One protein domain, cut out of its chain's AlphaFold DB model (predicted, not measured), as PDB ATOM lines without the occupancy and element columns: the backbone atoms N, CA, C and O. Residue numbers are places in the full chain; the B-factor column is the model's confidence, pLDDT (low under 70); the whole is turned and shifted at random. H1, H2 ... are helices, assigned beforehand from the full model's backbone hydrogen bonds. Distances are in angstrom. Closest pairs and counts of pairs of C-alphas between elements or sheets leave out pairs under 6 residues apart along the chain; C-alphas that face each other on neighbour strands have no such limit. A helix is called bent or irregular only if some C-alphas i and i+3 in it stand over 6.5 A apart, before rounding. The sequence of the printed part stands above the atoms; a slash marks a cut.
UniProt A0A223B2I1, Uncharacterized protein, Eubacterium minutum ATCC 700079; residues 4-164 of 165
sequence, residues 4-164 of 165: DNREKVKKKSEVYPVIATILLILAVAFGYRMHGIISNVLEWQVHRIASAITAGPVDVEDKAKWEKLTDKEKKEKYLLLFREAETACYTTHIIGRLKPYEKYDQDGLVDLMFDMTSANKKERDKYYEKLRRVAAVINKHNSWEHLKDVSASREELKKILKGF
ATOM      1  N   ASP A   4      10.042  48.743 -51.182       67.44
ATOM      2  CA  ASP A   4       8.734  48.872 -50.526       67.44
ATOM      3  C   ASP A   4       7.954  47.532 -50.486       67.44
ATOM      4  O   ASP A   4       7.295  47.196 -49.501       67.44
ATOM      5  N   ASN A   5       8.101  46.677 -51.511       65.19
ATOM      6  CA  ASN A   5       7.540  45.320 -51.483       65.19
ATOM      7  C   ASN A   5       8.323  44.370 -50.564       65.19
ATOM      8  O   ASN A   5       7.712  43.496 -49.952       65.19
ATOM      9  N   ARG A   6       9.648  44.517 -50.428       62.88
ATOM     10  CA  ARG A   6      10.437  43.718 -49.467       62.88
ATOM     11  C   ARG A   6      10.107  44.092 -48.030       62.88
ATOM     12  O   ARG A   6       9.966  43.200 -47.199       62.88
ATOM     13  N   GLU A   7       9.942  45.379 -47.756       63.06
ATOM     14  CA  GLU A   7       9.628  45.894 -46.428       63.06
ATOM     15  C   GLU A   7       8.213  45.485 -45.994       63.06
ATOM     16  O   GLU A   7       8.031  44.966 -44.893       63.06
ATOM     17  N   LYS A   8       7.225  45.561 -46.899       63.22
ATOM     18  CA  LYS A   8       5.865  45.036 -46.671       63.22
ATOM     19  C   LYS A   8       5.835  43.524 -46.427       63.22
ATOM     20  O   LYS A   8       5.078  43.066 -45.571       63.22
ATOM     21  N   VAL A   9       6.639  42.742 -47.152       65.94
ATOM     22  CA  VAL A   9       6.734  41.283 -46.955       65.94
ATOM     23  C   VAL A   9       7.397  40.950 -45.615       65.94
ATOM     24  O   VAL A   9       6.869  40.104 -44.898       65.94
ATOM     25  N   LYS A  10       8.462  41.666 -45.227       62.28
ATOM     26  CA  LYS A  10       9.120  41.523 -43.914       62.28
ATOM     27  C   LYS A  10       8.168  41.836 -42.757       62.28
ATOM     28  O   LYS A  10       8.012  41.032 -41.840       62.28
ATOM     29  N   LYS A  11       7.443  42.955 -42.857       61.75
ATOM     30  CA  LYS A  11       6.452  43.379 -41.857       61.75
ATOM     31  C   LYS A  11       5.312  42.368 -41.723       61.75
ATOM     32  O   LYS A  11       4.886  42.065 -40.616       61.75
ATOM     33  N   LYS A  12       4.843  41.779 -42.833       61.91
ATOM     34  CA  LYS A  12       3.883  40.663 -42.791       61.91
ATOM     35  C   LYS A  12       4.495  39.425 -42.121       61.91
ATOM     36  O   LYS A  12       3.876  38.880 -41.215       61.91
ATOM     37  N   SER A  13       5.705  39.004 -42.492       65.56
ATOM     38  CA  SER A  13       6.334  37.818 -41.887       65.56
ATOM     39  C   SER A  13       6.592  37.944 -40.381       65.56
ATOM     40  O   SER A  13       6.633  36.925 -39.707       65.56
ATOM     41  N   GLU A  14       6.713  39.162 -39.849       70.75
ATOM     42  CA  GLU A  14       6.884  39.419 -38.409       70.75
ATOM     43  C   GLU A  14       5.545  39.563 -37.663       70.75
ATOM     44  O   GLU A  14       5.406  39.090 -36.538       70.75
ATOM     45  N   VAL A  15       4.527  40.167 -38.287       74.06
ATOM     46  CA  VAL A  15       3.225  40.442 -37.647       74.06
ATOM     47  C   VAL A  15       2.295  39.223 -37.649       74.06
ATOM     48  O   VAL A  15       1.584  38.991 -36.672       74.06
ATOM     49  N   TYR A  16       2.297  38.414 -38.714       77.94
ATOM     50  CA  TYR A  16       1.425  37.234 -38.809       77.94
ATOM     51  C   TYR A  16       1.674  36.193 -37.699       77.94
ATOM     52  O   TYR A  16       0.691  35.735 -37.115       77.94
ATOM     53  N   PRO A  17       2.926  35.838 -37.343       81.94
ATOM     54  CA  PRO A  17       3.199  34.930 -36.227       81.94
ATOM     55  C   PRO A  17       2.705  35.470 -34.883       81.94
ATOM     56  O   PRO A  17       2.183  34.709 -34.072       81.94
ATOM     57  N   VAL A  18       2.813  36.785 -34.657       82.69
ATOM     58  CA  VAL A  18       2.329  37.434 -33.428       82.69
ATOM     59  C   VAL A  18       0.805  37.363 -33.349       82.69
ATOM     60  O   VAL A  18       0.266  36.932 -32.332       82.69
ATOM     61  N   ILE A  19       0.100  37.694 -34.437       85.44
ATOM     62  CA  ILE A  19      -1.365  37.573 -34.505       85.44
ATOM     63  C   ILE A  19      -1.798  36.113 -34.320       85.44
ATOM     64  O   ILE A  19      -2.709  35.842 -33.541       85.44
ATOM     65  N   ALA A  20      -1.132  35.165 -34.985       84.06
ATOM     66  CA  ALA A  20      -1.425  33.739 -34.850       84.06
ATOM     67  C   ALA A  20      -1.221  33.246 -33.408       84.06
ATOM     68  O   ALA A  20      -2.043  32.493 -32.892       84.06
ATOM     69  N   THR A  21      -0.172  33.723 -32.734       88.56
ATOM     70  CA  THR A  21       0.102  33.399 -31.327       88.56
ATOM     71  C   THR A  21      -0.975  33.970 -30.405       88.56
ATOM     72  O   THR A  21      -1.468  33.260 -29.533       88.56
ATOM     73  N   ILE A  22      -1.407  35.217 -30.620       90.44
ATOM     74  CA  ILE A  22      -2.504  35.829 -29.853       90.44
ATOM     75  C   ILE A  22      -3.805  35.043 -30.051       90.44
ATOM     76  O   ILE A  22      -4.484  34.730 -29.075       90.44
ATOM     77  N   LEU A  23      -4.141  34.677 -31.291       89.88
ATOM     78  CA  LEU A  23      -5.328  33.869 -31.583       89.88
ATOM     79  C   LEU A  23      -5.259  32.487 -30.924       89.88
ATOM     80  O   LEU A  23      -6.263  32.025 -30.388       89.88
ATOM     81  N   LEU A  24      -4.083  31.853 -30.903       90.62
ATOM     82  CA  LEU A  24      -3.876  30.581 -30.213       90.62
ATOM     83  C   LEU A  24      -4.077  30.723 -28.698       90.62
ATOM     84  O   LEU A  24      -4.784  29.915 -28.101       90.62
ATOM     85  N   ILE A  25      -3.517  31.767 -28.078       91.81
ATOM     86  CA  ILE A  25      -3.703  32.053 -26.646       91.81
ATOM     87  C   ILE A  25      -5.186  32.279 -26.333       91.81
ATOM     88  O   ILE A  25      -5.701  31.715 -25.367       91.81
ATOM     89  N   LEU A  26      -5.895  33.054 -27.161       90.56
ATOM     90  CA  LEU A  26      -7.332  33.286 -27.004       90.56
ATOM     91  C   LEU A  26      -8.142  31.993 -27.158       90.56
ATOM     92  O   LEU A  26      -9.059  31.761 -26.372       90.56
ATOM     93  N   ALA A  27      -7.790  31.131 -28.114       89.12
ATOM     94  CA  ALA A  27      -8.444  29.838 -28.307       89.12
ATOM     95  C   ALA A  27      -8.236  28.904 -27.103       89.12
ATOM     96  O   ALA A  27      -9.192  28.289 -26.629       89.12
ATOM     97  N   VAL A  28      -7.016  28.844 -26.559       87.12
ATOM     98  CA  VAL A  28      -6.703  28.065 -25.350       87.12
ATOM     99  C   VAL A  28      -7.455  28.617 -24.137       87.12
ATOM    100  O   VAL A  28      -8.110  27.856 -23.425       87.12
ATOM    101  N   ALA A  29      -7.437  29.937 -23.924       86.81
ATOM    102  CA  ALA A  29      -8.154  30.583 -22.824       86.81
ATOM    103  C   ALA A  29      -9.675  30.362 -22.910       86.81
ATOM    104  O   ALA A  29     -10.324  30.075 -21.901       86.81
ATOM    105  N   PHE A  30     -10.246  30.439 -24.117       84.88
ATOM    106  CA  PHE A  30     -11.649  30.118 -24.362       84.88
ATOM    107  C   PHE A  30     -11.953  28.647 -24.052       84.88
ATOM    108  O   PHE A  30     -12.932  28.361 -23.362       84.88
ATOM    109  N   GLY A  31     -11.084  27.725 -24.479       82.06
ATOM    110  CA  GLY A  31     -11.190  26.300 -24.165       82.06
ATOM    111  C   GLY A  31     -11.209  26.022 -22.659       82.06
ATOM    112  O   GLY A  31     -12.110  25.336 -22.175       82.06
ATOM    113  N   TYR A  32     -10.285  26.617 -21.896       80.88
ATOM    114  CA  TYR A  32     -10.259  26.499 -20.433       80.88
ATOM    115  C   TYR A  32     -11.523  27.060 -19.774       80.88
ATOM    116  O   TYR A  32     -12.088  26.430 -18.880       80.88
ATOM    117  N   ARG A  33     -12.006  28.219 -20.234       80.94
ATOM    118  CA  ARG A  33     -13.234  28.825 -19.704       80.94
ATOM    119  C   ARG A  33     -14.456  27.947 -19.965       80.94
ATOM    120  O   ARG A  33     -15.255  27.736 -19.056       80.94
ATOM    121  N   MET A  34     -14.582  27.410 -21.178       77.56
ATOM    122  CA  MET A  34     -15.656  26.482 -21.532       77.56
ATOM    123  C   MET A  34     -15.586  25.203 -20.699       77.56
ATOM    124  O   MET A  34     -16.608  24.767 -20.179       77.56
ATOM    125  N   HIS A  35     -14.391  24.640 -20.502       74.62
ATOM    126  CA  HIS A  35     -14.192  23.470 -19.651       74.62
ATOM    127  C   HIS A  35     -14.630  23.721 -18.197       74.62
ATOM    128  O   HIS A  35     -15.335  22.886 -17.628       74.62
ATOM    129  N   GLY A  36     -14.289  24.876 -17.613       75.12
ATOM    130  CA  GLY A  36     -14.731  25.245 -16.263       75.12
ATOM    131  C   GLY A  36     -16.253  25.388 -16.154       75.12
ATOM    132  O   GLY A  36     -16.862  24.832 -15.243       75.12
ATOM    133  N   ILE A  37     -16.887  26.066 -17.119       76.31
ATOM    134  CA  ILE A  37     -18.353  26.206 -17.168       76.31
ATOM    135  C   ILE A  37     -19.022  24.830 -17.264       76.31
ATOM    136  O   ILE A  37     -19.930  24.535 -16.494       76.31
ATOM    137  N   ILE A  38     -18.551  23.977 -18.175       72.38
ATOM    138  CA  ILE A  38     -19.072  22.621 -18.370       72.38
ATOM    139  C   ILE A  38     -18.941  21.795 -17.085       72.38
ATOM    140  O   ILE A  38     -19.911  21.169 -16.668       72.38
ATOM    141  N   SER A  39     -17.773  21.824 -16.440       69.75
ATOM    142  CA  SER A  39     -17.515  21.056 -15.216       69.75
ATOM    143  C   SER A  39     -18.438  21.489 -14.077       69.75
ATOM    144  O   SER A  39     -19.066  20.639 -13.452       69.75
ATOM    145  N   ASN A  40     -18.613  22.799 -13.878       73.25
ATOM    146  CA  ASN A  40     -19.514  23.340 -12.857       73.25
ATOM    147  C   ASN A  40     -20.979  22.971 -13.122       73.25
ATOM    148  O   ASN A  40     -21.718  22.650 -12.192       73.25
ATOM    149  N   VAL A  41     -21.416  23.007 -14.385       73.12
ATOM    150  CA  VAL A  41     -22.787  22.614 -14.741       73.12
ATOM    151  C   VAL A  41     -23.005  21.119 -14.497       73.12
ATOM    152  O   VAL A  41     -24.043  20.742 -13.961       73.12
ATOM    153  N   LEU A  42     -22.030  20.272 -14.829       69.56
ATOM    154  CA  LEU A  42     -22.105  18.827 -14.597       69.56
ATOM    155  C   LEU A  42     -22.112  18.486 -13.103       69.56
ATOM    156  O   LEU A  42     -22.914  17.661 -12.666       69.56
ATOM    157  N   GLU A  43     -21.282  19.154 -12.303       71.25
ATOM    158  CA  GLU A  43     -21.292  19.008 -10.846       71.25
ATOM    159  C   GLU A  43     -22.644  19.421 -10.254       71.25
ATOM    160  O   GLU A  43     -23.242  18.671  -9.476       71.25
ATOM    161  N   TRP A  44     -23.180  20.563 -10.689       75.12
ATOM    162  CA  TRP A  44     -24.501  21.030 -10.281       75.12
ATOM    163  C   TRP A  44     -25.612  20.040 -10.657       75.12
ATOM    164  O   TRP A  44     -26.483  19.762  -9.833       75.12
ATOM    165  N   GLN A  45     -25.578  19.462 -11.862       73.31
ATOM    166  CA  GLN A  45     -26.550  18.455 -12.309       73.31
ATOM    167  C   GLN A  45     -26.509  17.200 -11.439       73.31
ATOM    168  O   GLN A  45     -27.542  16.732 -10.958       73.31
ATOM    169  N   VAL A  46     -25.307  16.661 -11.235       71.50
ATOM    170  CA  VAL A  46     -25.058  15.475 -10.409       71.50
ATOM    171  C   VAL A  46     -25.548  15.714  -8.983       71.50
ATOM    172  O   VAL A  46     -26.238  14.859  -8.426       71.50
ATOM    173  N   HIS A  47     -25.247  16.883  -8.412       75.12
ATOM    174  CA  HIS A  47     -25.707  17.274  -7.084       75.12
ATOM    175  C   HIS A  47     -27.236  17.382  -7.021       75.12
ATOM    176  O   HIS A  47     -27.848  16.844  -6.103       75.12
ATOM    177  N   ARG A  48     -27.866  18.035  -8.003       78.19
ATOM    178  CA  ARG A  48     -29.325  18.218  -8.056       78.19
ATOM    179  C   ARG A  48     -30.076  16.896  -8.145       78.19
ATOM    180  O   ARG A  48     -31.000  16.695  -7.367       78.19
ATOM    181  N   ILE A  49     -29.668  15.997  -9.042       78.88
ATOM    182  CA  ILE A  49     -30.308  14.683  -9.204       78.88
ATOM    183  C   ILE A  49     -30.129  13.840  -7.940       78.88
ATOM    184  O   ILE A  49     -31.097  13.267  -7.447       78.88
ATOM    185  N   ALA A  50     -28.910  13.791  -7.393       79.38
ATOM    186  CA  ALA A  50     -28.647  13.062  -6.156       79.38
ATOM    187  C   ALA A  50     -29.508  13.597  -5.006       79.38
ATOM    188  O   ALA A  50     -30.213  12.822  -4.372       79.38
ATOM    189  N   SER A  51     -29.521  14.917  -4.809       81.69
ATOM    190  CA  SER A  51     -30.291  15.581  -3.756       81.69
ATOM    191  C   SER A  51     -31.802  15.355  -3.897       81.69
ATOM    192  O   SER A  51     -32.449  14.976  -2.927       81.69
ATOM    193  N   ALA A  52     -32.359  15.470  -5.109       85.00
ATOM    194  CA  ALA A  52     -33.779  15.202  -5.359       85.00
ATOM    195  C   ALA A  52     -34.173  13.744  -5.046       85.00
ATOM    196  O   ALA A  52     -35.297  13.475  -4.626       85.00
ATOM    197  N   ILE A  53     -33.255  12.790  -5.231       86.94
ATOM    198  CA  ILE A  53     -33.498  11.372  -4.938       86.94
ATOM    199  C   ILE A  53     -33.330  11.063  -3.444       86.94
ATOM    200  O   ILE A  53     -34.121  10.303  -2.894       86.94
ATOM    201  N   THR A  54     -32.298  11.603  -2.792       85.06
ATOM    202  CA  THR A  54     -31.934  11.226  -1.414       85.06
ATOM    203  C   THR A  54     -32.598  12.092  -0.350       85.06
ATOM    204  O   THR A  54     -32.772  11.636   0.773       85.06
ATOM    205  N   ALA A  55     -32.947  13.335  -0.680       84.62
ATOM    206  CA  ALA A  55     -33.496  14.325   0.249       84.62
ATOM    207  C   ALA A  55     -34.746  15.044  -0.296       84.62
ATOM    208  O   ALA A  55     -35.232  15.988   0.327       84.62
ATOM    209  N   GLY A  56     -35.248  14.628  -1.459       85.94
ATOM    210  CA  GLY A  56     -36.398  15.247  -2.103       85.94
ATOM    211  C   GLY A  56     -37.752  14.772  -1.554       85.94
ATOM    212  O   GLY A  56     -37.870  14.275  -0.432       85.94
ATOM    213  N   PRO A  57     -38.832  14.916  -2.337       88.44
ATOM    214  CA  PRO A  57     -40.201  14.800  -1.842       88.44
ATOM    215  C   PRO A  57     -40.637  13.355  -1.571       88.44
ATOM    216  O   PRO A  57     -41.651  13.158  -0.886       88.44
ATOM    217  N   VAL A  58     -39.908  12.370  -2.105       90.50
ATOM    218  CA  VAL A  58     -40.110  10.940  -1.848       90.50
ATOM    219  C   VAL A  58     -39.176  10.501  -0.729       90.50
ATOM    220  O   VAL A  58     -37.960  10.498  -0.883       90.50
ATOM    221  N   ASP A  59     -39.768  10.080   0.383       91.00
ATOM    222  CA  ASP A  59     -39.033   9.561   1.531       91.00
ATOM    223  C   ASP A  59     -38.572   8.121   1.252       91.00
ATOM    224  O   ASP A  59     -39.318   7.148   1.402       91.00
ATOM    225  N   VAL A  60     -37.349   7.993   0.742       90.81
ATOM    226  CA  VAL A  60     -36.736   6.710   0.371       90.81
ATOM    227  C   VAL A  60     -36.239   5.909   1.579       90.81
ATOM    228  O   VAL A  60     -35.876   4.744   1.431       90.81
ATOM    229  N   GLU A  61     -36.247   6.477   2.782       88.50
ATOM    230  CA  GLU A  61     -35.821   5.780   3.998       88.50
ATOM    231  C   GLU A  61     -37.025   5.191   4.743       88.50
ATOM    232  O   GLU A  61     -36.981   4.023   5.152       88.50
ATOM    233  N   ASP A  62     -38.153   5.906   4.781       91.06
ATOM    234  CA  ASP A  62     -39.379   5.479   5.462       91.06
ATOM    235  C   ASP A  62     -40.412   4.826   4.518       91.06
ATOM    236  O   ASP A  62     -41.315   5.462   3.963       91.06
ATOM    237  N   LYS A  63     -40.316   3.497   4.380       91.00
ATOM    238  CA  LYS A  63     -41.276   2.703   3.594       91.00
ATOM    239  C   LYS A  63     -42.678   2.720   4.197       91.00
ATOM    240  O   LYS A  63     -43.655   2.746   3.453       91.00
ATOM    241  N   ALA A  64     -42.795   2.736   5.522       91.88
ATOM    242  CA  ALA A  64     -44.095   2.717   6.185       91.88
ATOM    243  C   ALA A  64     -44.876   4.008   5.901       91.88
ATOM    244  O   ALA A  64     -46.093   3.980   5.715       91.88
ATOM    245  N   LYS A  65     -44.180   5.146   5.823       92.62
ATOM    246  CA  LYS A  65     -44.763   6.415   5.387       92.62
ATOM    247  C   LYS A  65     -45.199   6.369   3.929       92.62
ATOM    248  O   LYS A  65     -46.289   6.850   3.637       92.62
ATOM    249  N   TRP A  66     -44.415   5.755   3.038       92.94
ATOM    250  CA  TRP A  66     -44.814   5.561   1.640       92.94
ATOM    251  C   TRP A  66     -46.071   4.694   1.496       92.94
ATOM    252  O   TRP A  66     -46.984   5.038   0.746       92.94
ATOM    253  N   GLU A  67     -46.158   3.587   2.233       91.50
ATOM    254  CA  GLU A  67     -47.293   2.658   2.176       91.50
ATOM    255  C   GLU A  67     -48.605   3.274   2.677       91.50
ATOM    256  O   GLU A  67     -49.675   2.899   2.199       91.50
ATOM    257  N   LYS A  68     -48.529   4.254   3.584       95.19
ATOM    258  CA  LYS A  68     -49.692   5.006   4.083       95.19
ATOM    259  C   LYS A  68     -50.249   6.016   3.077       95.19
ATOM    260  O   LYS A  68     -51.370   6.482   3.268       95.19
ATOM    261  N   LEU A  69     -49.491   6.373   2.038       93.56
ATOM    262  CA  LEU A  69     -49.942   7.328   1.029       93.56
ATOM    263  C   LEU A  69     -51.003   6.708   0.120       93.56
ATOM    264  O   LEU A  69     -50.885   5.572  -0.346       93.56
ATOM    265  N   THR A  70     -52.002   7.510  -0.223       94.44
ATOM    266  CA  THR A  70     -52.937   7.197  -1.299       94.44
ATOM    267  C   THR A  70     -52.224   7.189  -2.650       94.44
ATOM    268  O   THR A  70     -51.180   7.814  -2.853       94.44
ATOM    269  N   ASP A  71     -52.826   6.539  -3.646       91.38
ATOM    270  CA  ASP A  71     -52.265   6.514  -4.999       91.38
ATOM    271  C   ASP A  71     -52.061   7.919  -5.574       91.38
ATOM    272  O   ASP A  71     -51.074   8.164  -6.272       91.38
ATOM    273  N   LYS A  72     -52.998   8.837  -5.303       93.38
ATOM    274  CA  LYS A  72     -52.926  10.223  -5.774       93.38
ATOM    275  C   LYS A  72     -51.697  10.923  -5.195       93.38
ATOM    276  O   LYS A  72     -50.942  11.516  -5.959       93.38
ATOM    277  N   GLU A  73     -51.465  10.781  -3.893       94.94
ATOM    278  CA  GLU A  73     -50.299  11.355  -3.215       94.94
ATOM    279  C   GLU A  73     -48.997  10.746  -3.736       94.94
ATOM    280  O   GLU A  73     -48.073  11.485  -4.062       94.94
ATOM    281  N   LYS A  74     -48.931   9.420  -3.919       94.31
ATOM    282  CA  LYS A  74     -47.756   8.758  -4.516       94.31
ATOM    283  C   LYS A  74     -47.413   9.341  -5.892       94.31
ATOM    284  O   LYS A  74     -46.250   9.619  -6.177       94.31
ATOM    285  N   LYS A  75     -48.427   9.570  -6.740       93.06
ATOM    286  CA  LYS A  75     -48.239  10.203  -8.057       93.06
ATOM    287  C   LYS A  75     -47.717  11.631  -7.926       93.06
ATOM    288  O   LYS A  75     -46.802  12.017  -8.645       93.06
ATOM    289  N   GLU A  76     -48.299  12.413  -7.023       94.44
ATOM    290  CA  GLU A  76     -47.893  13.797  -6.785       94.44
ATOM    291  C   GLU A  76     -46.447  13.887  -6.287       94.44
ATOM    292  O   GLU A  76     -45.676  14.696  -6.797       94.44
ATOM    293  N   LYS A  77     -46.035  12.995  -5.382       93.94
ATOM    294  CA  LYS A  77     -44.645  12.904  -4.919       93.94
ATOM    295  C   LYS A  77     -43.666  12.610  -6.056       93.94
ATOM    296  O   LYS A  77     -42.626  13.259  -6.123       93.94
ATOM    297  N   TYR A  78     -44.002  11.705  -6.977       93.31
ATOM    298  CA  TYR A  78     -43.174  11.460  -8.164       93.31
ATOM    299  C   TYR A  78     -43.124  12.648  -9.125       93.31
ATOM    300  O   TYR A  78     -42.059  12.943  -9.662       93.31
ATOM    301  N   LEU A  79     -44.231  13.368  -9.310       91.50
ATOM    302  CA  LEU A  79     -44.242  14.589 -10.123       91.50
ATOM    303  C   LEU A  79     -43.391  15.703  -9.502       91.50
ATOM    304  O   LEU A  79     -42.695  16.411 -10.226       91.50
ATOM    305  N   LEU A  80     -43.425  15.854  -8.175       91.44
ATOM    306  CA  LEU A  80     -42.575  16.809  -7.461       91.44
ATOM    307  C   LEU A  80     -41.096  16.428  -7.567       91.44
ATOM    308  O   LEU A  80     -40.280  17.296  -7.856       91.44
ATOM    309  N   LEU A  81     -40.764  15.141  -7.417       89.62
ATOM    310  CA  LEU A  81     -39.394  14.654  -7.592       89.62
ATOM    311  C   LEU A  81     -38.890  14.966  -9.003       89.62
ATOM    312  O   LEU A  81     -37.796  15.503  -9.159       89.62
ATOM    313  N   PHE A  82     -39.708  14.680 -10.022       87.56
ATOM    314  CA  PHE A  82     -39.366  15.005 -11.402       87.56
ATOM    315  C   PHE A  82     -39.127  16.505 -11.573       87.56
ATOM    316  O   PHE A  82     -38.094  16.873 -12.108       87.56
ATOM    317  N   ARG A  83     -40.011  17.372 -11.056       85.88
ATOM    318  CA  ARG A  83     -39.847  18.839 -11.114       85.88
ATOM    319  C   ARG A  83     -38.565  19.337 -10.444       85.88
ATOM    320  O   ARG A  83     -37.922  20.241 -10.964       85.88
ATOM    321  N   GLU A  84     -38.182  18.767  -9.305       84.81
ATOM    322  CA  GLU A  84     -36.944  19.151  -8.611       84.81
ATOM    323  C   GLU A  84     -35.683  18.763  -9.393       84.81
ATOM    324  O   GLU A  84     -34.678  19.480  -9.354       84.81
ATOM    325  N   ALA A  85     -35.747  17.652 -10.125       81.81
ATOM    326  CA  ALA A  85     -34.665  17.169 -10.972       81.81
ATOM    327  C   ALA A  85     -34.739  17.687 -12.423       81.81
ATOM    328  O   ALA A  85     -33.751  17.596 -13.148       81.81
ATOM    329  N   GLU A  86     -35.866  18.264 -12.846       77.62
ATOM    330  CA  GLU A  86     -36.238  18.531 -14.243       77.62
ATOM    331  C   GLU A  86     -35.167  19.322 -15.000       77.62
ATOM    332  O   GLU A  86     -34.694  18.911 -16.061       77.62
ATOM    333  N   THR A  87     -34.707  20.428 -14.420       71.25
ATOM    334  CA  THR A  87     -33.674  21.276 -15.027       71.25
ATOM    335  C   THR A  87     -32.343  20.532 -15.181       71.25
ATOM    336  O   THR A  87     -31.621  20.749 -16.155       71.25
ATOM    337  N   ALA A  88     -32.012  19.624 -14.257       71.19
ATOM    338  CA  ALA A  88     -30.820  18.783 -14.350       71.19
ATOM    339  C   ALA A  88     -30.990  17.645 -15.377       71.19
ATOM    340  O   ALA A  88     -30.024  17.316 -16.067       71.19
ATOM    341  N   CYS A  89     -32.208  17.114 -15.537       66.50
ATOM    342  CA  CYS A  89     -32.585  16.100 -16.532       66.50
ATOM    343  C   CYS A  89     -32.603  16.634 -17.980       66.50
ATOM    344  O   CYS A  89     -32.240  15.928 -18.914       66.50
ATOM    345  N   TYR A  90     -32.989  17.892 -18.207       65.75
ATOM    346  CA  TYR A  90     -32.963  18.465 -19.563       65.75
ATOM    347  C   TYR A  90     -31.577  18.949 -19.984       65.75
ATOM    348  O   TYR A  90     -31.199  18.862 -21.153       65.75
ATOM    349  N   THR A  91     -30.782  19.440 -19.035       63.53
ATOM    350  CA  THR A  91     -29.417  19.900 -19.327       63.53
ATOM    351  C   THR A  91     -28.434  18.737 -19.519       63.53
ATOM    352  O   THR A  91     -27.369  18.923 -20.117       63.53
ATOM    353  N   THR A  92     -28.799  17.520 -19.101       59.38
ATOM    354  CA  THR A  92     -28.028  16.288 -19.336       59.38
ATOM    355  C   THR A  92     -27.981  15.901 -20.810       59.38
ATOM    356  O   THR A  92     -26.924  15.515 -21.296       59.38
ATOM    357  N   HIS A  93     -29.047  16.117 -21.584       55.41
ATOM    358  CA  HIS A  93     -29.005  15.876 -23.033       55.41
ATOM    359  C   HIS A  93     -28.088  16.845 -23.797       55.41
ATOM    360  O   HIS A  93     -27.569  16.492 -24.857       55.41
ATOM    361  N   ILE A  94     -27.868  18.049 -23.258       56.31
ATOM    362  CA  ILE A  94     -27.053  19.095 -23.894       56.31
ATOM    363  C   ILE A  94     -25.561  18.915 -23.562       56.31
ATOM    364  O   ILE A  94     -24.715  19.149 -24.420       56.31
ATOM    365  N   ILE A  95     -25.229  18.483 -22.336       53.94
ATOM    366  CA  ILE A  95     -23.847  18.494 -21.810       53.94
ATOM    367  C   ILE A  95     -23.347  17.088 -21.417       53.94
ATOM    368  O   ILE A  95     -22.152  16.809 -21.510       53.94
ATOM    369  N   GLY A  96     -24.245  16.166 -21.057       50.31
ATOM    370  CA  GLY A  96     -23.937  14.822 -20.543       50.31
ATOM    371  C   GLY A  96     -23.252  13.880 -21.538       50.31
ATOM    372  O   GLY A  96     -22.643  12.901 -21.132       50.31
ATOM    373  N   ARG A  97     -23.217  14.209 -22.838       53.34
ATOM    374  CA  ARG A  97     -22.436  13.442 -23.837       53.34
ATOM    375  C   ARG A  97     -20.917  13.586 -23.678       53.34
ATOM    376  O   ARG A  97     -20.154  12.915 -24.379       53.34
ATOM    377  N   LEU A  98     -20.454  14.440 -22.767       55.84
ATOM    378  CA  LEU A  98     -19.050  14.552 -22.393       55.84
ATOM    379  C   LEU A  98     -18.699  13.441 -21.389       55.84
ATOM    380  O   LEU A  98     -18.618  13.656 -20.181       55.84
ATOM    381  N   LYS A  99     -18.433  12.248 -21.940       53.59
ATOM    382  CA  LYS A  99     -18.059  11.002 -21.240       53.59
ATOM    383  C   LYS A  99     -17.100  11.120 -20.037       53.59
ATOM    384  O   LYS A  99     -17.267  10.310 -19.127       53.59
ATOM    385  N   PRO A 100     -16.106  12.040 -19.976       52.59
ATOM    386  CA  PRO A 100     -15.185  12.098 -18.835       52.59
ATOM    387  C   PRO A 100     -15.847  12.447 -17.493       52.59
ATOM    388  O   PRO A 100     -15.229  12.247 -16.453       52.59
ATOM    389  N   TYR A 101     -17.077  12.965 -17.505       50.34
ATOM    390  CA  TYR A 101     -17.728  13.549 -16.327       50.34
ATOM    391  C   TYR A 101     -19.021  12.834 -15.905       50.34
ATOM    392  O   TYR A 101     -19.713  13.292 -14.996       50.34
ATOM    393  N   GLU A 102     -19.368  11.714 -16.543       59.12
ATOM    394  CA  GLU A 102     -20.564  10.938 -16.198       59.12
ATOM    395  C   GLU A 102     -20.382  10.239 -14.838       59.12
ATOM    396  O   GLU A 102     -19.895   9.107 -14.769       59.12
ATOM    397  N   LYS A 103     -20.780  10.905 -13.739       59.62
ATOM    398  CA  LYS A 103     -20.745  10.309 -12.388       59.62
ATOM    399  C   LYS A 103     -21.772   9.183 -12.213       59.62
ATOM    400  O   LYS A 103     -21.537   8.229 -11.476       59.62
ATOM    401  N   TYR A 104     -22.902   9.292 -12.907       63.94
ATOM    402  CA  TYR A 104     -24.027   8.361 -12.848       63.94
ATOM    403  C   TYR A 104     -24.446   7.929 -14.254       63.94
ATOM    404  O   TYR A 104     -24.095   8.575 -15.240       63.94
ATOM    405  N   ASP A 105     -25.238   6.858 -14.345       71.69
ATOM    406  CA  ASP A 105     -25.994   6.538 -15.560       71.69
ATOM    407  C   ASP A 105     -27.144   7.545 -15.718       71.69
ATOM    408  O   ASP A 105     -28.285   7.274 -15.347       71.69
ATOM    409  N   GLN A 106     -26.797   8.758 -16.156       71.56
ATOM    410  CA  GLN A 106     -27.700   9.907 -16.203       71.56
ATOM    411  C   GLN A 106     -28.934   9.619 -17.059       71.56
ATOM    412  O   GLN A 106     -30.040   9.853 -16.586       71.56
ATOM    413  N   ASP A 107     -28.759   9.026 -18.242       73.62
ATOM    414  CA  ASP A 107     -29.875   8.620 -19.103       73.62
ATOM    415  C   ASP A 107     -30.801   7.632 -18.380       73.62
ATOM    416  O   ASP A 107     -32.012   7.818 -18.357       73.62
ATOM    417  N   GLY A 108     -30.247   6.622 -17.699       78.31
ATOM    418  CA  GLY A 108     -31.052   5.663 -16.940       78.31
ATOM    419  C   GLY A 108     -31.789   6.280 -15.741       78.31
ATOM    420  O   GLY A 108     -32.890   5.841 -15.405       78.31
ATOM    421  N   LEU A 109     -31.205   7.288 -15.085       80.62
ATOM    422  CA  LEU A 109     -31.864   8.032 -14.005       80.62
ATOM    423  C   LEU A 109     -32.992   8.915 -14.540       80.62
ATOM    424  O   LEU A 109     -34.058   8.961 -13.931       80.62
ATOM    425  N   VAL A 110     -32.776   9.576 -15.678       78.25
ATOM    426  CA  VAL A 110     -33.796  10.374 -16.366       78.25
ATOM    427  C   VAL A 110     -34.952   9.478 -16.820       78.25
ATOM    428  O   VAL A 110     -36.100   9.768 -16.481       78.25
ATOM    429  N   ASP A 111     -34.654   8.350 -17.476       82.94
ATOM    430  CA  ASP A 111     -35.634   7.329 -17.871       82.94
ATOM    431  C   ASP A 111     -36.461   6.870 -16.659       82.94
ATOM    432  O   ASP A 111     -37.689   6.880 -16.703       82.94
ATOM    433  N   LEU A 112     -35.806   6.547 -15.534       87.06
ATOM    434  CA  LEU A 112     -36.495   6.152 -14.303       87.06
ATOM    435  C   LEU A 112     -37.469   7.233 -13.813       87.06
ATOM    436  O   LEU A 112     -38.573   6.906 -13.378       87.06
ATOM    437  N   MET A 113     -37.079   8.509 -13.847       85.75
ATOM    438  CA  MET A 113     -37.969   9.584 -13.411       85.75
ATOM    439  C   MET A 113     -39.169   9.742 -14.347       85.75
ATOM    440  O   MET A 113     -40.294   9.872 -13.860       85.75
ATOM    441  N   PHE A 114     -38.965   9.655 -15.663       84.50
ATOM    442  CA  PHE A 114     -40.065   9.648 -16.629       84.50
ATOM    443  C   PHE A 114     -41.015   8.463 -16.406       84.50
ATOM    444  O   PHE A 114     -42.232   8.666 -16.310       84.50
ATOM    445  N   ASP A 115     -40.476   7.257 -16.223       88.44
ATOM    446  CA  ASP A 115     -41.249   6.046 -15.930       88.44
ATOM    447  C   ASP A 115     -42.092   6.211 -14.654       88.44
ATOM    448  O   ASP A 115     -43.279   5.876 -14.636       88.44
ATOM    449  N   MET A 116     -41.524   6.800 -13.594       89.88
ATOM    450  CA  MET A 116     -42.231   7.069 -12.334       89.88
ATOM    451  C   MET A 116     -43.416   8.024 -12.503       89.88
ATOM    452  O   MET A 116     -44.474   7.798 -11.908       89.88
ATOM    453  N   THR A 117     -43.279   9.078 -13.318       86.81
ATOM    454  CA  THR A 117     -44.390  10.019 -13.570       86.81
ATOM    455  C   THR A 117     -45.546   9.375 -14.339       86.81
ATOM    456  O   THR A 117     -46.714   9.732 -14.132       86.81
ATOM    457  N   SER A 118     -45.224   8.384 -15.172       87.00
ATOM    458  CA  SER A 118     -46.162   7.636 -16.015       87.00
ATOM    459  C   SER A 118     -46.696   6.362 -15.345       87.00
ATOM    460  O   SER A 118     -47.636   5.750 -15.852       87.00
ATOM    461  N   ALA A 119     -46.145   5.975 -14.190       88.31
ATOM    462  CA  ALA A 119     -46.436   4.714 -13.520       88.31
ATOM    463  C   ALA A 119     -47.918   4.546 -13.139       88.31
ATOM    464  O   ALA A 119     -48.542   5.395 -12.469       88.31
ATOM    465  N   ASN A 120     -48.471   3.383 -13.494       87.50
ATOM    466  CA  ASN A 120     -49.806   2.986 -13.064       87.50
ATOM    467  C   ASN A 120     -49.806   2.561 -11.582       87.50
ATOM    468  O   ASN A 120     -48.760   2.370 -10.964       87.50
ATOM    469  N   LYS A 121     -50.994   2.404 -10.984       85.75
ATOM    470  CA  LYS A 121     -51.147   2.078  -9.554       85.75
ATOM    471  C   LYS A 121     -50.313   0.866  -9.109       85.75
ATOM    472  O   LYS A 121     -49.708   0.912  -8.046       85.75
ATOM    473  N   LYS A 122     -50.269  -0.196  -9.920       83.81
ATOM    474  CA  LYS A 122     -49.567  -1.447  -9.582       83.81
ATOM    475  C   LYS A 122     -48.046  -1.304  -9.664       83.81
ATOM    476  O   LYS A 122     -47.323  -2.053  -9.021       83.81
ATOM    477  N   GLU A 123     -47.558  -0.348 -10.446       89.44
ATOM    478  CA  GLU A 123     -46.130  -0.132 -10.682       89.44
ATOM    479  C   GLU A 123     -45.501   0.868  -9.712       89.44
ATOM    480  O   GLU A 123     -44.289   0.836  -9.514       89.44
ATOM    481  N   ARG A 124     -46.288   1.746  -9.079       88.31
ATOM    482  CA  ARG A 124     -45.743   2.818  -8.225       88.31
ATOM    483  C   ARG A 124     -44.893   2.301  -7.077       88.31
ATOM    484  O   ARG A 124     -43.821   2.849  -6.846       88.31
ATOM    485  N   ASP A 125     -45.331   1.241  -6.408       90.25
ATOM    486  CA  ASP A 125     -44.566   0.641  -5.310       90.25
ATOM    487  C   ASP A 125     -43.330  -0.106  -5.832       90.25
ATOM    488  O   ASP A 125     -42.263  -0.067  -5.225       90.25
ATOM    489  N   LYS A 126     -43.427  -0.692  -7.030       91.69
ATOM    490  CA  LYS A 126     -42.297  -1.317  -7.729       91.69
ATOM    491  C   LYS A 126     -41.198  -0.289  -8.035       91.69
ATOM    492  O   LYS A 126     -40.012  -0.563  -7.840       91.69
ATOM    493  N   TYR A 127     -41.590   0.898  -8.497       92.19
ATOM    494  CA  TYR A 127     -40.667   2.002  -8.741       92.19
ATOM    495  C   TYR A 127     -40.146   2.636  -7.453       92.19
ATOM    496  O   TYR A 127     -38.984   3.026  -7.431       92.19
ATOM    497  N   TYR A 128     -40.931   2.655  -6.372       92.56
ATOM    498  CA  TYR A 128     -40.469   3.133  -5.067       92.56
ATOM    499  C   TYR A 128     -39.290   2.289  -4.574       92.56
ATOM    500  O   TYR A 128     -38.232   2.817  -4.247       92.56
ATOM    501  N   GLU A 129     -39.410   0.961  -4.638       92.00
ATOM    502  CA  GLU A 129     -38.316   0.048  -4.282       92.00
ATOM    503  C   GLU A 129     -37.099   0.184  -5.212       92.00
ATOM    504  O   GLU A 129     -35.949  -0.022  -4.812       92.00
ATOM    505  N   LYS A 130     -37.320   0.529  -6.485       90.75
ATOM    506  CA  LYS A 130     -36.228   0.847  -7.415       90.75
ATOM    507  C   LYS A 130     -35.532   2.149  -7.003       90.75
ATOM    508  O   LYS A 130     -34.306   2.162  -6.920       90.75
ATOM    509  N   LEU A 131     -36.294   3.189  -6.673       92.00
ATOM    510  CA  LEU A 131     -35.790   4.483  -6.216       92.00
ATOM    511  C   LEU A 131     -35.008   4.359  -4.899       92.00
ATOM    512  O   LEU A 131     -33.917   4.909  -4.806       92.00
ATOM    513  N   ARG A 132     -35.483   3.558  -3.933       93.00
ATOM    514  CA  ARG A 132     -34.738   3.249  -2.696       93.00
ATOM    515  C   ARG A 132     -33.363   2.651  -2.977       93.00
ATOM    516  O   ARG A 132     -32.373   3.062  -2.381       93.00
ATOM    517  N   ARG A 133     -33.286   1.680  -3.894       91.12
ATOM    518  CA  ARG A 133     -32.010   1.047  -4.271       91.12
ATOM    519  C   ARG A 133     -31.066   2.037  -4.948       91.12
ATOM    520  O   ARG A 133     -29.877   2.028  -4.649       91.12
ATOM    521  N   VAL A 134     -31.589   2.908  -5.811       89.06
ATOM    522  CA  VAL A 134     -30.813   4.000  -6.417       89.06
ATOM    523  C   VAL A 134     -30.282   4.952  -5.341       89.06
ATOM    524  O   VAL A 134     -29.086   5.228  -5.323       89.06
ATOM    525  N   ALA A 135     -31.132   5.395  -4.411       88.94
ATOM    526  CA  ALA A 135     -30.743   6.279  -3.313       88.94
ATOM    527  C   ALA A 135     -29.657   5.659  -2.422       88.94
ATOM    528  O   ALA A 135     -28.704   6.339  -2.059       88.94
ATOM    529  N   ALA A 136     -29.747   4.358  -2.131       88.25
ATOM    530  CA  ALA A 136     -28.733   3.644  -1.359       88.25
ATOM    531  C   ALA A 136     -27.360   3.643  -2.055       88.25
ATOM    532  O   ALA A 136     -26.345   3.884  -1.403       88.25
ATOM    533  N   VAL A 137     -27.318   3.417  -3.374       86.75
ATOM    534  CA  VAL A 137     -26.068   3.478  -4.154       86.75
ATOM    535  C   VAL A 137     -25.517   4.904  -4.187       86.75
ATOM    536  O   VAL A 137     -24.318   5.094  -3.992       86.75
ATOM    537  N   ILE A 138     -26.379   5.911  -4.366       81.69
ATOM    538  CA  ILE A 138     -25.974   7.321  -4.305       81.69
ATOM    539  C   ILE A 138     -25.377   7.629  -2.926       81.69
ATOM    540  O   ILE A 138     -24.230   8.050  -2.859       81.69
ATOM    541  N   ASN A 139     -26.076   7.343  -1.827       82.50
ATOM    542  CA  ASN A 139     -25.587   7.609  -0.470       82.50
ATOM    543  C   ASN A 139     -24.277   6.870  -0.147       82.50
ATOM    544  O   ASN A 139     -23.399   7.442   0.494       82.50
ATOM    545  N   LYS A 140     -24.112   5.631  -0.626       81.56
ATOM    546  CA  LYS A 140     -22.886   4.833  -0.446       81.56
ATOM    547  C   LYS A 140     -21.662   5.470  -1.109       81.56
ATOM    548  O   LYS A 140     -20.569   5.397  -0.558       81.56
ATOM    549  N   HIS A 141     -21.837   6.061  -2.292       75.25
ATOM    550  CA  HIS A 141     -20.729   6.508  -3.149       75.25
ATOM    551  C   HIS A 141     -20.572   8.029  -3.233       75.25
ATOM    552  O   HIS A 141     -19.650   8.523  -3.882       75.25
ATOM    553  N   ASN A 142     -21.454   8.803  -2.601       67.31
ATOM    554  CA  ASN A 142     -21.423  10.262  -2.659       67.31
ATOM    555  C   ASN A 142     -20.563  10.885  -1.544       67.31
ATOM    556  O   ASN A 142     -20.958  11.873  -0.928       67.31
ATOM    557  N   SER A 143     -19.358  10.344  -1.313       54.94
ATOM    558  CA  SER A 143     -18.297  11.115  -0.662       54.94
ATOM    559  C   SER A 143     -17.908  12.243  -1.619       54.94
ATOM    560  O   SER A 143     -17.453  11.992  -2.735       54.94
ATOM    561  N   TRP A 144     -18.139  13.487  -1.212       54.81
ATOM    562  CA  TRP A 144     -17.913  14.696  -2.015       54.81
ATOM    563  C   TRP A 144     -16.434  14.955  -2.353       54.81
ATOM    564  O   TRP A 144     -16.119  15.903  -3.065       54.81
ATOM    565  N   GLU A 145     -15.525  14.090  -1.900       51.25
ATOM    566  CA  GLU A 145     -14.139  14.049  -2.345       51.25
ATOM    567  C   GLU A 145     -14.065  13.466  -3.757       51.25
ATOM    568  O   GLU A 145     -14.408  12.308  -4.013       51.25
ATOM    569  N   HIS A 146     -13.651  14.313  -4.694       45.06
ATOM    570  CA  HIS A 146     -13.517  14.011  -6.107       45.06
ATOM    571  C   HIS A 146     -12.954  12.599  -6.378       45.06
ATOM    572  O   HIS A 146     -11.876  12.221  -5.925       45.06
ATOM    573  N   LEU A 147     -13.678  11.862  -7.224       44.84
ATOM    574  CA  LEU A 147     -13.175  10.785  -8.084       44.84
ATOM    575  C   LEU A 147     -12.830   9.409  -7.503       44.84
ATOM    576  O   LEU A 147     -12.500   8.547  -8.316       44.84
ATOM    577  N   LYS A 148     -12.932   9.111  -6.204       48.00
ATOM    578  CA  LYS A 148     -12.409   7.800  -5.767       48.00
ATOM    579  C   LYS A 148     -13.203   6.561  -6.197       48.00
ATOM    580  O   LYS A 148     -12.583   5.508  -6.260       48.00
ATOM    581  N   ASP A 149     -14.480   6.662  -6.593       54.75
ATOM    582  CA  ASP A 149     -15.173   5.483  -7.152       54.75
ATOM    583  C   ASP A 149     -16.368   5.762  -8.087       54.75
ATOM    584  O   ASP A 149     -17.433   5.141  -8.037       54.75
ATOM    585  N   VAL A 150     -16.191   6.720  -9.002       59.97
ATOM    586  CA  VAL A 150     -17.205   7.068 -10.019       59.97
ATOM    587  C   VAL A 150     -17.634   5.849 -10.855       59.97
ATOM    588  O   VAL A 150     -18.807   5.696 -11.200       59.97
ATOM    589  N   SER A 151     -16.693   4.949 -11.148       62.69
ATOM    590  CA  SER A 151     -16.958   3.754 -11.950       62.69
ATOM    591  C   SER A 151     -17.836   2.721 -11.227       62.69
ATOM    592  O   SER A 151     -18.773   2.198 -11.832       62.69
ATOM    593  N   ALA A 152     -17.604   2.481  -9.931       66.81
ATOM    594  CA  ALA A 152     -18.378   1.529  -9.138       66.81
ATOM    595  C   ALA A 152     -19.834   1.983  -8.968       66.81
ATOM    596  O   ALA A 152     -20.754   1.201  -9.218       66.81
ATOM    597  N   SER A 153     -20.049   3.266  -8.648       71.56
ATOM    598  CA  SER A 153     -21.390   3.865  -8.572       71.56
ATOM    599  C   SER A 153     -22.156   3.702  -9.885       71.56
ATOM    600  O   SER A 153     -23.299   3.242  -9.901       71.56
ATOM    601  N   ARG A 154     -21.505   3.995 -11.018       73.31
ATOM    602  CA  ARG A 154     -22.114   3.866 -12.344       73.31
ATOM    603  C   ARG A 154     -22.514   2.427 -12.671       73.31
ATOM    604  O   ARG A 154     -23.604   2.215 -13.197       73.31
ATOM    605  N   GLU A 155     -21.665   1.443 -12.390       78.12
ATOM    606  CA  GLU A 155     -21.976   0.038 -12.678       78.12
ATOM    607  C   GLU A 155     -23.053  -0.534 -11.742       78.12
ATOM    608  O   GLU A 155     -23.929  -1.275 -12.196       78.12
ATOM    609  N   GLU A 156     -23.052  -0.160 -10.459       81.69
ATOM    610  CA  GLU A 156     -24.130  -0.513  -9.523       81.69
ATOM    611  C   GLU A 156     -25.472   0.101  -9.961       81.69
ATOM    612  O   GLU A 156     -26.478  -0.611 -10.049       81.69
ATOM    613  N   LEU A 157     -25.483   1.389 -10.329       83.44
ATOM    614  CA  LEU A 157     -26.677   2.063 -10.848       83.44
ATOM    615  C   LEU A 157     -27.170   1.427 -12.148       83.44
ATOM    616  O   LEU A 157     -28.348   1.089 -12.239       83.44
ATOM    617  N   LYS A 158     -26.291   1.177 -13.127       82.56
ATOM    618  CA  LYS A 158     -26.664   0.508 -14.387       82.56
ATOM    619  C   LYS A 158     -27.364  -0.824 -14.148       82.56
ATOM    620  O   LYS A 158     -28.333  -1.124 -14.841       82.56
ATOM    621  N   LYS A 159     -26.903  -1.637 -13.189       84.69
ATOM    622  CA  LYS A 159     -27.539  -2.928 -12.865       84.69
ATOM    623  C   LYS A 159     -28.971  -2.743 -12.363       84.69
ATOM    624  O   LYS A 159     -29.867  -3.464 -12.801       84.69
ATOM    625  N   ILE A 160     -29.198  -1.760 -11.491       84.31
ATOM    626  CA  ILE A 160     -30.536  -1.437 -10.973       84.31
ATOM    627  C   ILE A 160     -31.429  -0.884 -12.089       84.31
ATOM    628  O   ILE A 160     -32.599  -1.259 -12.193       84.31
ATOM    629  N   LEU A 161     -30.886  -0.004 -12.932       81.94
ATOM    630  CA  LEU A 161     -31.634   0.724 -13.953       81.94
ATOM    631  C   LEU A 161     -31.997  -0.159 -15.157       81.94
ATOM    632  O   LEU A 161     -33.153  -0.115 -15.583       81.94
ATOM    633  N   LYS A 162     -31.079  -1.021 -15.624       76.94
ATOM    634  CA  LYS A 162     -31.287  -1.950 -16.754       76.94
ATOM    635  C   LYS A 162     -32.202  -3.133 -16.440       76.94
ATOM    636  O   LYS A 162     -32.855  -3.631 -17.347       76.94
ATOM    637  N   GLY A 163     -32.271  -3.593 -15.190       56.09
ATOM    638  CA  GLY A 163     -32.974  -4.830 -14.817       56.09
ATOM    639  C   GLY A 163     -34.509  -4.786 -14.863       56.09
ATOM    640  O   GLY A 163     -35.142  -5.619 -14.225       56.09
ATOM    641  N   PHE A 164     -35.117  -3.795 -15.522       47.84
ATOM    642  CA  PHE A 164     -36.547  -3.491 -15.395       47.84
ATOM    643  C   PHE A 164     -37.271  -3.161 -16.708       47.84
ATOM    644  O   PHE A 164     -38.436  -2.771 -16.637       47.84
TER     645      PHE A 164
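Overview. This is residues 4 to 164 of the 165 residues of an uncharacterized protein of Eubacterium minutum ATCC 700079 (UniProt A0A223B2I1). One very long helix, H1, sticks out as a bare arm with its residues 4 to 37, and its last part is packed on a compact body of shorter helices. In that body H3a, H4, H5 and H6 make an up-and-down bundle, each running against the one before it, and the bent helix H3 runs from H3a into H3b beside H1. The printed part has 161 residues, with six named helices in the order H1 to H6 and no named strand: all helix. The whole is extended, with a radius of gyration of the C-alphas of 23.8 A and spans of 91 by 31 by 24 A, the arm making the length.

Arrangement. H1, residues 4 to 54, touches H3b, residues 87 to 95, with its residues 38 to 49 alone; the closest C-alphas, of Gln 45 and Ala 88, are 4.7 A apart. They run opposite ways at a shallow tilt of 34.8 degrees, only just short of steep. H1 also touches H3a, residues 71 to 84, with residues 48 to 53 alone, closest at the C-alphas of Ala 52 and Glu 84, 6.0 A. With residues 50 to 54 alone H1 touches H5, residues 121 to 141, at a steep tilt of 60 degrees, closest at the C-alphas of Thr 54 and Ala 135, 5.4 A. H4, residues 106 to 118, touches H3a, closest at the C-alphas of Tyr 78 and Thr 117, 5.7 A, and forms a helical hairpin with H3b. H5 and H6, residues 150 to 162, form a helical hairpin at a shallow tilt of 11 degrees, with the C-alphas of His 141 and Ser 153 closest at 6.1 A. H2, residues 63 to 67, touches no helix but is near H5. Every O i to N i+4 pair is within hydrogen-bond range in H2, H3a, H4 and H6; in H1 45 of 47 are, in H3b 3 of 5, in H5 15 of 17.

Along the chain. H1 begins at C-alpha 4 at (8.734, 48.872, -50.526) and is 74.0 A long. H3, residues 71 to 95, was assigned as one helix by its hydrogen bonds but is bent: C-alphas 84 and 87 are 7.5 A apart, and arms H3a and H3b stand at 47 degrees. H5 is 31.4 A long and only just irregular, C-alphas 122 and 125 being 6.9 A apart. H6 ends at C-alpha 162 at (-31.287, -1.950, -16.754).

Size, cuts and confidence. The C-alphas of Asp 4 and Lys 68 are the two farthest apart, 91.2 A. The printed part has no cut and no long link. Without residues 4 to 37, the body spans 41 by 26 by 24 A. Mean pLDDT of the printed part is 78.1; 41 residues are under 70, among them 4 to 13, 89 to 104 and 142 to 152.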